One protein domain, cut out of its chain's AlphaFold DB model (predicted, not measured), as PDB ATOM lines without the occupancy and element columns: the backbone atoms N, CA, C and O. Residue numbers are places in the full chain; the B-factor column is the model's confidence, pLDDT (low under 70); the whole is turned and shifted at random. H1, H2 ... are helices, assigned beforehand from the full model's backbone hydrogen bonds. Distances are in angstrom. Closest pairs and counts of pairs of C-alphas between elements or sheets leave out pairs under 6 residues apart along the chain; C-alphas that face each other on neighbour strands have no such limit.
ATOM      1  N   ARG A   4      20.660  53.323  55.169       73.38
ATOM      2  CA  ARG A   4      21.936  53.493  54.458       73.38
ATOM      3  C   ARG A   4      23.015  52.493  54.891       73.38
ATOM      4  O   ARG A   4      23.611  51.853  54.036       73.38
ATOM      5  N   ASN A   5      23.218  52.297  56.195       74.06
ATOM      6  CA  ASN A   5      24.241  51.372  56.702       74.06
ATOM      7  C   ASN A   5      23.911  49.923  56.331       74.06
ATOM      8  O   ASN A   5      24.802  49.134  56.041       74.06
ATOM      9  N   LYS A   6      22.616  49.586  56.276       75.44
ATOM     10  CA  LYS A   6      22.156  48.270  55.826       75.44
ATOM     11  C   LYS A   6      22.461  48.046  54.341       75.44
ATOM     12  O   LYS A   6      22.888  46.958  53.984       75.44
ATOM     13  N   ILE A   7      22.269  49.058  53.495       80.38
ATOM     14  CA  ILE A   7      22.574  48.971  52.058       80.38
ATOM     15  C   ILE A   7      24.080  48.801  51.835       80.38
ATOM     16  O   ILE A   7      24.475  47.888  51.124       80.38
ATOM     17  N   ILE A   8      24.913  49.612  52.496       82.44
ATOM     18  CA  ILE A   8      26.379  49.506  52.402       82.44
ATOM     19  C   ILE A   8      26.848  48.120  52.856       82.44
ATOM     20  O   ILE A   8      27.629  47.480  52.157       82.44
ATOM     21  N   TYR A   9      26.311  47.619  53.973       78.25
ATOM     22  CA  TYR A   9      26.594  46.268  54.456       78.25
ATOM     23  C   TYR A   9      26.250  45.200  53.411       78.25
ATOM     24  O   TYR A   9      27.070  44.330  53.128       78.25
ATOM     25  N   TRP A  10      25.061  45.269  52.807       77.69
ATOM     26  CA  TRP A  10      24.645  44.301  51.793       77.69
ATOM     27  C   TRP A  10      25.468  44.399  50.508       77.69
ATOM     28  O   TRP A  10      25.797  43.363  49.945       77.69
ATOM     29  N   ILE A  11      25.855  45.603  50.077       81.94
ATOM     30  CA  ILE A  11      26.723  45.801  48.907       81.94
ATOM     31  C   ILE A  11      28.108  45.196  49.156       81.94
ATOM     32  O   ILE A  11      28.577  44.410  48.338       81.94
ATOM     33  N   ALA A  12      28.735  45.497  50.297       77.31
ATOM     34  CA  ALA A  12      30.031  44.926  50.664       77.31
ATOM     35  C   ALA A  12      29.965  43.392  50.780       77.31
ATOM     36  O   ALA A  12      30.843  42.686  50.287       77.31
ATOM     37  N   THR A  13      28.878  42.874  51.358       77.25
ATOM     38  CA  THR A  13      28.631  41.430  51.476       77.25
ATOM     39  C   THR A  13      28.493  40.768  50.103       77.25
ATOM     40  O   THR A  13      29.078  39.715  49.868       77.25
ATOM     41  N   LEU A  14      27.750  41.388  49.180       79.88
ATOM     42  CA  LEU A  14      27.554  40.866  47.827       79.88
ATOM     43  C   LEU A  14      28.853  40.910  47.012       79.88
ATOM     44  O   LEU A  14      29.149  39.977  46.272       79.88
ATOM     45  N   TRP A  15      29.644  41.974  47.173       79.31
ATOM     46  CA  TRP A  15      30.943  42.120  46.521       79.31
ATOM     47  C   TRP A  15      31.927  41.032  46.965       79.31
ATOM     48  O   TRP A  15      32.542  40.364  46.133       79.31
ATOM     49  N   LEU A  16      32.014  40.789  48.276       77.56
ATOM     50  CA  LEU A  16      32.837  39.717  48.838       77.56
ATOM     51  C   LEU A  16      32.340  38.338  48.377       77.56
ATOM     52  O   LEU A  16      33.138  37.502  47.950       77.56
ATOM     53  N   ALA A  17      31.022  38.123  48.391       77.81
ATOM     54  CA  ALA A  17      30.398  36.903  47.894       77.81
ATOM     55  C   ALA A  17      30.726  36.640  46.418       77.81
ATOM     56  O   ALA A  17      31.029  35.502  46.064       77.81
ATOM     57  N   LEU A  18      30.721  37.666  45.562       79.94
ATOM     58  CA  LEU A  18      31.080  37.537  44.148       79.94
ATOM     59  C   LEU A  18      32.539  37.109  43.959       79.94
ATOM     60  O   LEU A  18      32.795  36.166  43.211       79.94
ATOM     61  N   GLY A  19      33.486  37.735  44.666       78.62
ATOM     62  CA  GLY A  19      34.899  37.344  44.595       78.62
ATOM     63  C   GLY A  19      35.132  35.902  45.061       78.62
ATOM     64  O   GLY A  19      35.807  35.112  44.399       78.62
ATOM     65  N   MET A  20      34.490  35.518  46.164       77.62
ATOM     66  CA  MET A  20      34.573  34.164  46.718       77.62
ATOM     67  C   MET A  20      33.918  33.116  45.812       77.62
ATOM     68  O   MET A  20      34.475  32.038  45.616       77.62
ATOM     69  N   THR A  21      32.786  33.451  45.193       77.88
ATOM     70  CA  THR A  21      32.100  32.571  44.237       77.88
ATOM     71  C   THR A  21      32.929  32.385  42.970       77.88
ATOM     72  O   THR A  21      33.079  31.258  42.514       77.88
ATOM     73  N   SER A  22      33.526  33.457  42.439       78.06
ATOM     74  CA  SER A  22      34.399  33.391  41.260       78.06
ATOM     75  C   SER A  22      35.575  32.435  41.488       78.06
ATOM     76  O   SER A  22      35.772  31.496  40.717       78.06
ATOM     77  N   THR A  23      36.289  32.579  42.611       74.94
ATOM     78  CA  THR A  23      37.400  31.667  42.942       74.94
ATOM     79  C   THR A  23      36.931  30.239  43.236       74.94
ATOM     80  O   THR A  23      37.620  29.289  42.880       74.94
ATOM     81  N   GLY A  24      35.755  30.057  43.843       75.56
ATOM     82  CA  GLY A  24      35.165  28.732  44.052       75.56
ATOM     83  C   GLY A  24      34.806  28.030  42.739       75.56
ATOM     84  O   GLY A  24      35.045  26.834  42.600       75.56
ATOM     85  N   ILE A  25      34.290  28.766  41.752       76.12
ATOM     86  CA  ILE A  25      33.979  28.231  40.420       76.12
ATOM     87  C   ILE A  25      35.257  27.802  39.698       76.12
ATOM     88  O   ILE A  25      35.294  26.713  39.134       76.12
ATOM     89  N   VAL A  26      36.314  28.613  39.754       76.94
ATOM     90  CA  VAL A  26      37.626  28.269  39.180       76.94
ATOM     91  C   VAL A  26      38.166  26.952  39.764       76.94
ATOM     92  O   VAL A  26      38.567  26.065  39.003       76.94
ATOM     93  N   GLN A  27      38.026  26.776  41.082       72.62
ATOM     94  CA  GLN A  27      38.387  25.552  41.809       72.62
ATOM     95  C   GLN A  27      37.538  24.341  41.424       72.62
ATOM     96  O   GLN A  27      38.051  23.226  41.305       72.62
ATOM     97  N   LEU A  28      36.246  24.543  41.164       74.38
ATOM     98  CA  LEU A  28      35.351  23.480  40.705       74.38
ATOM     99  C   LEU A  28      35.606  23.067  39.254       74.38
ATOM    100  O   LEU A  28      35.517  21.882  38.937       74.38
ATOM    101  N   ILE A  29      35.946  24.024  38.388       79.06
ATOM    102  CA  ILE A  29      36.280  23.779  36.978       79.06
ATOM    103  C   ILE A  29      37.645  23.083  36.847       79.06
ATOM    104  O   ILE A  29      37.954  22.552  35.782       79.06
ATOM    105  N   LYS A  30      38.426  22.997  37.937       72.81
ATOM    106  CA  LYS A  30      39.749  22.359  37.968       72.81
ATOM    107  C   LYS A  30      40.647  22.959  36.889       72.81
ATOM    108  O   LYS A  30      41.161  22.243  36.026       72.81
ATOM    109  N   MET A  31      40.797  24.287  36.906       77.62
ATOM    110  CA  MET A  31      41.721  24.952  35.986       77.62
ATOM    111  C   MET A  31      43.113  24.330  36.092       77.62
ATOM    112  O   MET A  31      43.562  23.979  37.183       77.62
ATOM    113  N   LYS A  32      43.792  24.200  34.946       74.69
ATOM    114  CA  LYS A  32      45.099  23.536  34.857       74.69
ATOM    115  C   LYS A  32      46.115  24.101  35.849       74.69
ATOM    116  O   LYS A  32      46.812  23.311  36.460       74.69
ATOM    117  N   GLU A  33      46.131  25.416  36.071       76.62
ATOM    118  CA  GLU A  33      47.008  26.053  37.067       76.62
ATOM    119  C   GLU A  33      46.750  25.564  38.496       76.62
ATOM    120  O   GLU A  33      47.692  25.272  39.222       76.62
ATOM    121  N   GLU A  34      45.491  25.428  38.915       72.88
ATOM    122  CA  GLU A  34      45.179  24.960  40.268       72.88
ATOM    123  C   GLU A  34      45.376  23.454  40.423       72.88
ATOM    124  O   GLU A  34      45.772  22.989  41.494       72.88
ATOM    125  N   VAL A  35      45.127  22.688  39.358       77.50
ATOM    126  CA  VAL A  35      45.443  21.257  39.320       77.50
ATOM    127  C   VAL A  35      46.949  21.054  39.422       77.50
ATOM    128  O   VAL A  35      47.361  20.261  40.261       77.50
ATOM    129  N   ASP A  36      47.749  21.797  38.653       79.88
ATOM    130  CA  ASP A  36      49.214  21.746  38.715       79.88
ATOM    131  C   ASP A  36      49.745  22.217  40.068       79.88
ATOM    132  O   ASP A  36      50.668  21.618  40.612       79.88
ATOM    133  N   MET A  37      49.144  23.244  40.672       78.44
ATOM    134  CA  MET A  37      49.546  23.691  42.004       78.44
ATOM    135  C   MET A  37      49.258  22.621  43.065       78.44
ATOM    136  O   MET A  37      50.096  22.363  43.928       78.44
ATOM    137  N   MET A  38      48.098  21.957  42.997       80.06
ATOM    138  CA  MET A  38      47.745  20.893  43.942       80.06
ATOM    139  C   MET A  38      48.558  19.621  43.734       80.06
ATOM    140  O   MET A  38      48.987  19.027  44.720       80.06
ATOM    141  N   THR A  39      48.830  19.225  42.490       80.25
ATOM    142  CA  THR A  39      49.722  18.093  42.206       80.25
ATOM    143  C   THR A  39      51.157  18.400  42.626       80.25
ATOM    144  O   THR A  39      51.805  17.526  43.196       80.25
ATOM    145  N   HIS A  40      51.630  19.638  42.455       82.12
ATOM    146  CA  HIS A  40      52.934  20.084  42.955       82.12
ATOM    147  C   HIS A  40      53.014  20.050  44.490       82.12
ATOM    148  O   HIS A  40      54.060  19.746  45.058       82.12
ATOM    149  N   LEU A  41      51.901  20.313  45.179       80.44
ATOM    150  CA  LEU A  41      51.780  20.162  46.634       80.44
ATOM    151  C   LEU A  41      51.580  18.698  47.081       80.44
ATOM    152  O   LEU A  41      51.528  18.432  48.280       80.44
ATOM    153  N   GLY A  42      51.446  17.750  46.146       83.12
ATOM    154  CA  GLY A  42      51.156  16.343  46.434       83.12
ATOM    155  C   GLY A  42      49.712  16.076  46.877       83.12
ATOM    156  O   GLY A  42      49.405  14.971  47.328       83.12
ATOM    157  N   TYR A  43      48.816  17.061  46.754       79.44
ATOM    158  CA  TYR A  43      47.409  16.905  47.097       79.44
ATOM    159  C   TYR A  43      46.598  16.326  45.930       79.44
ATOM    160  O   TYR A  43      46.758  16.715  44.771       79.44
ATOM    161  N   PRO A  44      45.664  15.413  46.222       80.38
ATOM    162  CA  PRO A  44      44.810  14.819  45.210       80.38
ATOM    163  C   PRO A  44      43.731  15.793  44.711       80.38
ATOM    164  O   PRO A  44      43.185  16.610  45.446       80.38
ATOM    165  N   ILE A  45      43.352  15.654  43.442       78.31
ATOM    166  CA  ILE A  45      42.514  16.616  42.698       78.31
ATOM    167  C   ILE A  45      41.101  16.787  43.294       78.31
ATOM    168  O   ILE A  45      40.453  17.817  43.094       78.31
ATOM    169  N   TYR A  46      40.599  15.808  44.053       79.75
ATOM    170  CA  TYR A  46      39.312  15.937  44.747       79.75
ATOM    171  C   TYR A  46      39.323  17.038  45.821       79.75
ATOM    172  O   TYR A  46      38.263  17.566  46.150       79.75
ATOM    173  N   PHE A  47      40.498  17.424  46.333       80.00
ATOM    174  CA  PHE A  47      40.639  18.495  47.323       80.00
ATOM    175  C   PHE A  47      40.196  19.851  46.756       80.00
ATOM    176  O   PHE A  47      39.526  20.611  47.449       80.00
ATOM    177  N   LEU A  48      40.458  20.115  45.469       76.81
ATOM    178  CA  LEU A  48      39.945  21.304  44.768       76.81
ATOM    179  C   LEU A  48      38.419  21.320  44.723       76.81
ATOM    180  O   LEU A  48      37.788  22.350  44.939       76.81
ATOM    181  N   THR A  49      37.813  20.156  44.484       80.19
ATOM    182  CA  THR A  49      36.353  20.033  44.417       80.19
ATOM    183  C   THR A  49      35.732  20.229  45.801       80.19
ATOM    184  O   THR A  49      34.729  20.926  45.933       80.19
ATOM    185  N   LEU A  50      36.372  19.686  46.842       82.06
ATOM    186  CA  LEU A  50      35.990  19.885  48.240       82.06
ATOM    187  C   LEU A  50      36.058  21.370  48.637       82.06
ATOM    188  O   LEU A  50      35.099  21.891  49.202       82.06
ATOM    189  N   LEU A  51      37.154  22.057  48.296       79.62
ATOM    190  CA  LEU A  51      37.350  23.486  48.563       79.62
ATOM    191  C   LEU A  51      36.340  24.357  47.811       79.62
ATOM    192  O   LEU A  51      35.755  25.266  48.399       79.62
ATOM    193  N   GLY A  52      36.080  24.052  46.539       80.12
ATOM    194  CA  GLY A  52      35.083  24.753  45.738       80.12
ATOM    195  C   GLY A  52      33.668  24.637  46.318       80.12
ATOM    196  O   GLY A  52      32.975  25.645  46.465       80.12
ATOM    197  N   ILE A  53      33.257  23.430  46.732       81.06
ATOM    198  CA  ILE A  53      31.963  23.205  47.399       81.06
ATOM    199  C   ILE A  53      31.901  23.973  48.725       81.06
ATOM    200  O   ILE A  53      30.910  24.652  48.996       81.06
ATOM    201  N   TRP A  54      32.965  23.921  49.532       78.69
ATOM    202  CA  TRP A  54      33.048  24.651  50.799       78.69
ATOM    203  C   TRP A  54      32.950  26.166  50.625       78.69
ATOM    204  O   TRP A  54      32.270  26.823  51.411       78.69
ATOM    205  N   LYS A  55      33.564  26.730  49.582       75.69
ATOM    206  CA  LYS A  55      33.448  28.159  49.271       75.69
ATOM    207  C   LYS A  55      32.025  28.555  48.906       75.69
ATOM    208  O   LYS A  55      31.529  29.555  49.422       75.69
ATOM    209  N   ILE A  56      31.342  27.766  48.075       78.56
ATOM    210  CA  ILE A  56      29.935  28.027  47.734       78.56
ATOM    211  C   ILE A  56      29.048  27.911  48.978       78.56
ATOM    212  O   ILE A  56      28.190  28.768  49.203       78.56
ATOM    213  N   LEU A  57      29.285  26.919  49.840       79.44
ATOM    214  CA  LEU A  57      28.595  26.804  51.127       79.44
ATOM    215  C   LEU A  57      28.857  28.015  52.035       79.44
ATOM    216  O   LEU A  57      27.910  28.547  52.609       79.44
ATOM    217  N   GLY A  58      30.097  28.508  52.109       72.81
ATOM    218  CA  GLY A  58      30.461  29.705  52.875       72.81
ATOM    219  C   GLY A  58      29.774  30.978  52.371       72.81
ATOM    220  O   GLY A  58      29.256  31.763  53.165       72.81
ATOM    221  N   VAL A  59      29.682  31.156  51.048       75.50
ATOM    222  CA  VAL A  59      28.930  32.265  50.433       75.50
ATOM    223  C   VAL A  59      27.438  32.163  50.757       75.50
ATOM    224  O   VAL A  59      26.811  33.153  51.142       75.50
ATOM    225  N   THR A  60      26.874  30.960  50.659       75.25
ATOM    226  CA  THR A  60      25.456  30.708  50.952       75.25
ATOM    227  C   THR A  60      25.142  30.968  52.431       75.25
ATOM    228  O   THR A  60      24.119  31.572  52.751       75.25
ATOM    229  N   ALA A  61      26.050  30.593  53.337       72.69
ATOM    230  CA  ALA A  61      25.944  30.857  54.771       72.69
ATOM    231  C   ALA A  61      25.974  32.360  55.101       72.69
ATOM    232  O   ALA A  61      25.201  32.813  55.944       72.69
ATOM    233  N   ILE A  62      26.801  33.153  54.409       70.50
ATOM    234  CA  ILE A  62      26.811  34.615  54.568       70.50
ATOM    235  C   ILE A  62      25.516  35.257  54.055       70.50
ATOM    236  O   ILE A  62      24.999  36.184  54.688       70.50
ATOM    237  N   LEU A  63      24.987  34.776  52.926       68.81
ATOM    238  CA  LEU A  63      23.773  35.322  52.318       68.81
ATOM    239  C   LEU A  63      22.507  35.032  53.134       68.81
ATOM    240  O   LEU A  63      21.527  35.765  52.995       68.81
ATOM    241  N   ILE A  64      22.504  33.992  53.975       69.56
ATOM    242  CA  ILE A  64      21.352  33.609  54.797       69.56
ATOM    243  C   ILE A  64      21.491  34.219  56.207       69.56
ATOM    244  O   ILE A  64      22.158  33.660  57.074       69.56
ATOM    245  N   PRO A  65      20.793  35.328  56.526       62.16
ATOM    246  CA  PRO A  65      20.910  35.999  57.823       62.16
ATOM    247  C   PRO A  65      20.214  35.267  58.986       62.16
ATOM    248  O   PRO A  65      20.190  35.796  60.093       62.16
ATOM    249  N   LYS A  66      19.609  34.091  58.755       64.19
ATOM    250  CA  LYS A  66      18.815  33.355  59.759       64.19
ATOM    251  C   LYS A  66      19.645  32.523  60.742       64.19
ATOM    252  O   LYS A  66      19.130  32.209  61.809       64.19
ATOM    253  N   PHE A  67      20.889  32.177  60.412       63.84
ATOM    254  CA  PHE A  67      21.722  31.307  61.249       63.84
ATOM    255  C   PHE A  67      22.979  32.048  61.732       63.84
ATOM    256  O   PHE A  67      23.984  32.049  61.024       63.84
ATOM    257  N   PRO A  68      22.950  32.683  62.922       65.31
ATOM    258  CA  PRO A  68      24.079  33.468  63.430       65.31
ATOM    259  C   PRO A  68      25.353  32.630  63.619       65.31
ATOM    260  O   PRO A  68      26.425  33.087  63.245       65.31
ATOM    261  N   LEU A  69      25.229  31.372  64.061       67.75
ATOM    262  CA  LEU A  69      26.354  30.435  64.180       67.75
ATOM    263  C   LEU A  69      27.038  30.174  62.830       67.75
ATOM    264  O   LEU A  69      28.235  30.374  62.695       67.75
ATOM    265  N   LEU A  70      26.288  29.810  61.786       65.38
ATOM    266  CA  LEU A  70      26.865  29.600  60.447       65.38
ATOM    267  C   LEU A  70      27.532  30.870  59.898       65.38
ATOM    268  O   LEU A  70      28.509  30.790  59.158       65.38
ATOM    269  N   LYS A  71      27.028  32.038  60.297       63.78
ATOM    270  CA  LYS A  71      27.579  33.335  59.917       63.78
ATOM    271  C   LYS A  71      28.941  33.598  60.555       63.78
ATOM    272  O   LYS A  71      29.842  34.054  59.859       63.78
ATOM    273  N   GLU A  72      29.092  33.295  61.842       68.19
ATOM    274  CA  GLU A  72      30.363  33.413  62.568       68.19
ATOM    275  C   GLU A  72      31.420  32.463  61.998       68.19
ATOM    276  O   GLU A  72      32.555  32.869  61.770       68.19
ATOM    277  N   TRP A  73      31.031  31.228  61.671       71.38
ATOM    278  CA  TRP A  73      31.930  30.245  61.063       71.38
ATOM    279  C   TRP A  73      32.332  30.621  59.635       71.38
ATOM    280  O   TRP A  73      33.491  30.455  59.261       71.38
ATOM    281  N   ALA A  74      31.413  31.180  58.843       68.19
ATOM    282  CA  ALA A  74      31.744  31.697  57.519       68.19
ATOM    283  C   ALA A  74      32.695  32.902  57.612       68.19
ATOM    284  O   ALA A  74      33.678  32.956  56.878       68.19
ATOM    285  N   TYR A  75      32.460  33.825  58.554       65.50
ATOM    286  CA  TYR A  75      33.378  34.938  58.821       65.50
ATOM    287  C   TYR A  75      34.764  34.455  59.254       65.50
ATOM    288  O   TYR A  75      35.758  34.958  58.741       65.50
ATOM    289  N   ALA A  76      34.837  33.456  60.140       68.38
ATOM    290  CA  ALA A  76      36.098  32.840  60.539       68.38
ATOM    291  C   ALA A  76      36.810  32.202  59.335       68.38
ATOM    292  O   ALA A  76      37.998  32.434  59.130       68.38
ATOM    293  N   GLY A  77      36.080  31.470  58.487       68.25
ATOM    294  CA  GLY A  77      36.617  30.882  57.260       68.25
ATOM    295  C   GLY A  77      37.205  31.924  56.304       68.25
ATOM    296  O   GLY A  77      38.319  31.752  55.814       68.25
ATOM    297  N   PHE A  78      36.507  33.042  56.084       66.12
ATOM    298  CA  PHE A  78      37.037  34.138  55.265       66.12
ATOM    299  C   PHE A  78      38.224  34.851  55.918       66.12
ATOM    300  O   PHE A  78      39.170  35.200  55.214       66.12
ATOM    301  N   PHE A  79      38.213  35.013  57.242       65.75
ATOM    302  CA  PHE A  79      39.321  35.596  57.999       65.75
ATOM    303  C   PHE A  79      40.614  34.780  57.857       65.75
ATOM    304  O   PHE A  79      41.670  35.347  57.586       65.75
ATOM    305  N   PHE A  80      40.540  33.449  57.953       65.75
ATOM    306  CA  PHE A  80      41.706  32.585  57.737       65.75
ATOM    307  C   PHE A  80      42.213  32.615  56.293       65.75
ATOM    308  O   PHE A  80      43.408  32.458  56.057       65.75
ATOM    309  N   GLN A  81      41.318  32.818  55.323       63.75
ATOM    310  CA  GLN A  81      41.682  32.837  53.909       63.75
ATOM    311  C   GLN A  81      42.344  34.155  53.479       63.75
ATOM    312  O   GLN A  81      43.153  34.151  52.553       63.75
ATOM    313  N   CYS A  82      41.989  35.280  54.105       56.16
ATOM    314  CA  CYS A  82      42.533  36.589  53.759       56.16
ATOM    315  C   CYS A  82      42.671  37.478  55.010       56.16
ATOM    316  O   CYS A  82      41.790  38.298  55.281       56.16
ATOM    317  N   PRO A  83      43.776  37.351  55.770       58.91
ATOM    318  CA  PRO A  83      44.029  38.211  56.927       58.91
ATOM    319  C   PRO A  83      44.216  39.682  56.529       58.91
ATOM    320  O   PRO A  83      43.874  40.588  57.287       58.91
ATOM    321  N   GLU A  84      44.742  39.933  55.326       49.12
ATOM    322  CA  GLU A  84      45.169  41.274  54.910       49.12
ATOM    323  C   GLU A  84      44.015  42.230  54.581       49.12
ATOM    324  O   GLU A  84      44.136  43.433  54.799       49.12
ATOM    325  N   LEU A  85      42.860  41.723  54.134       48.44
ATOM    326  CA  LEU A  85      41.716  42.575  53.780       48.44
ATOM    327  C   LEU A  85      41.010  43.176  55.014       48.44
ATOM    328  O   LEU A  85      40.208  44.097  54.882       48.44
ATOM    329  N   PHE A  86      41.319  42.679  56.215       45.59
ATOM    330  CA  PHE A  86      40.803  43.205  57.480       45.59
ATOM    331  C   PHE A  86      41.611  44.401  58.005       45.59
ATOM    332  O   PHE A  86      41.084  45.193  58.774       45.59
ATOM    333  N   PHE A  87      42.860  44.592  57.566       43.50
ATOM    334  CA  PHE A  87      43.688  45.717  58.025       43.50
ATOM    335  C   PHE A  87      43.314  47.069  57.386       43.50
ATOM    336  O   PHE A  87      43.882  48.098  57.748       43.50
TER     337      PHE A  87
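This is residues 4 to 87 of the 89 residues of the protein "DoxX 2 domain containing protein" of Flavobacterium aquidurense (UniProt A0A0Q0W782). Two long helices, H1 and H3, run side by side in opposite ways, with the short helix H2 in the turn between them at one end; H4 folds back from the other end of H3 and crosses it at a slant. Residues 4 to 9 of H1 stick out at one end of the long axis, and residues 79 to 87 stick out beyond the contact of H4 with H3. The printed part has 84 residues with four named helices, H1 to H4 in chain order, and no named strand; the class is all helix. It is only just loose, close to compact, with a radius of gyration of the C-alphas of 14.4 A, and is elongated, spanning 46 by 24 by 21 A.

H1, residues 4 to 29, touches H3, residues 46 to 63, at a shallow tilt of 15 degrees, opposite ways; their closest C-alphas, of Gly 24 and Gly 52, are 4.3 A apart. H3 is the hub, touching three helices. H4, residues 68 to 81, touches residues 58 to 62 of H3 alone, at a steep tilt of 50 degrees, opposite ways; the closest C-alphas, of Gly 58 and Ala 74, are 5.2 A apart. H2, residues 32 to 40, only just touches H3, with 3 pairs of C-alphas within 8 A and residue 48 of H3 alone; the closest, of Val 35 and Leu 48, are 7.7 A apart. H1 and H2 are close but not clearly touching, the closest C-alphas, of Gln 27 and Glu 34, being 7.0 A apart. H4 is apart from H1 and H2. In H1, H2, H3 and H4 every O i to N i+4 pair is within hydrogen-bond range.

H1 measures 37.3 A, from C-alpha 4 at (21.936, 53.493, 54.458). H3 measures 26.0 A, H4 20.0 A and H2 11.8 A; H4 ends with C-alpha 81 at (41.682, 32.837, 53.909).

The two C-alphas farthest apart, of Arg 4 and Gly 42, are 47.9 A apart. The printed part has no cut, and its three links are tight. Mean pLDDT of the printed part is 73.2; residues 63 to 72 and 74 to 87 are under 70.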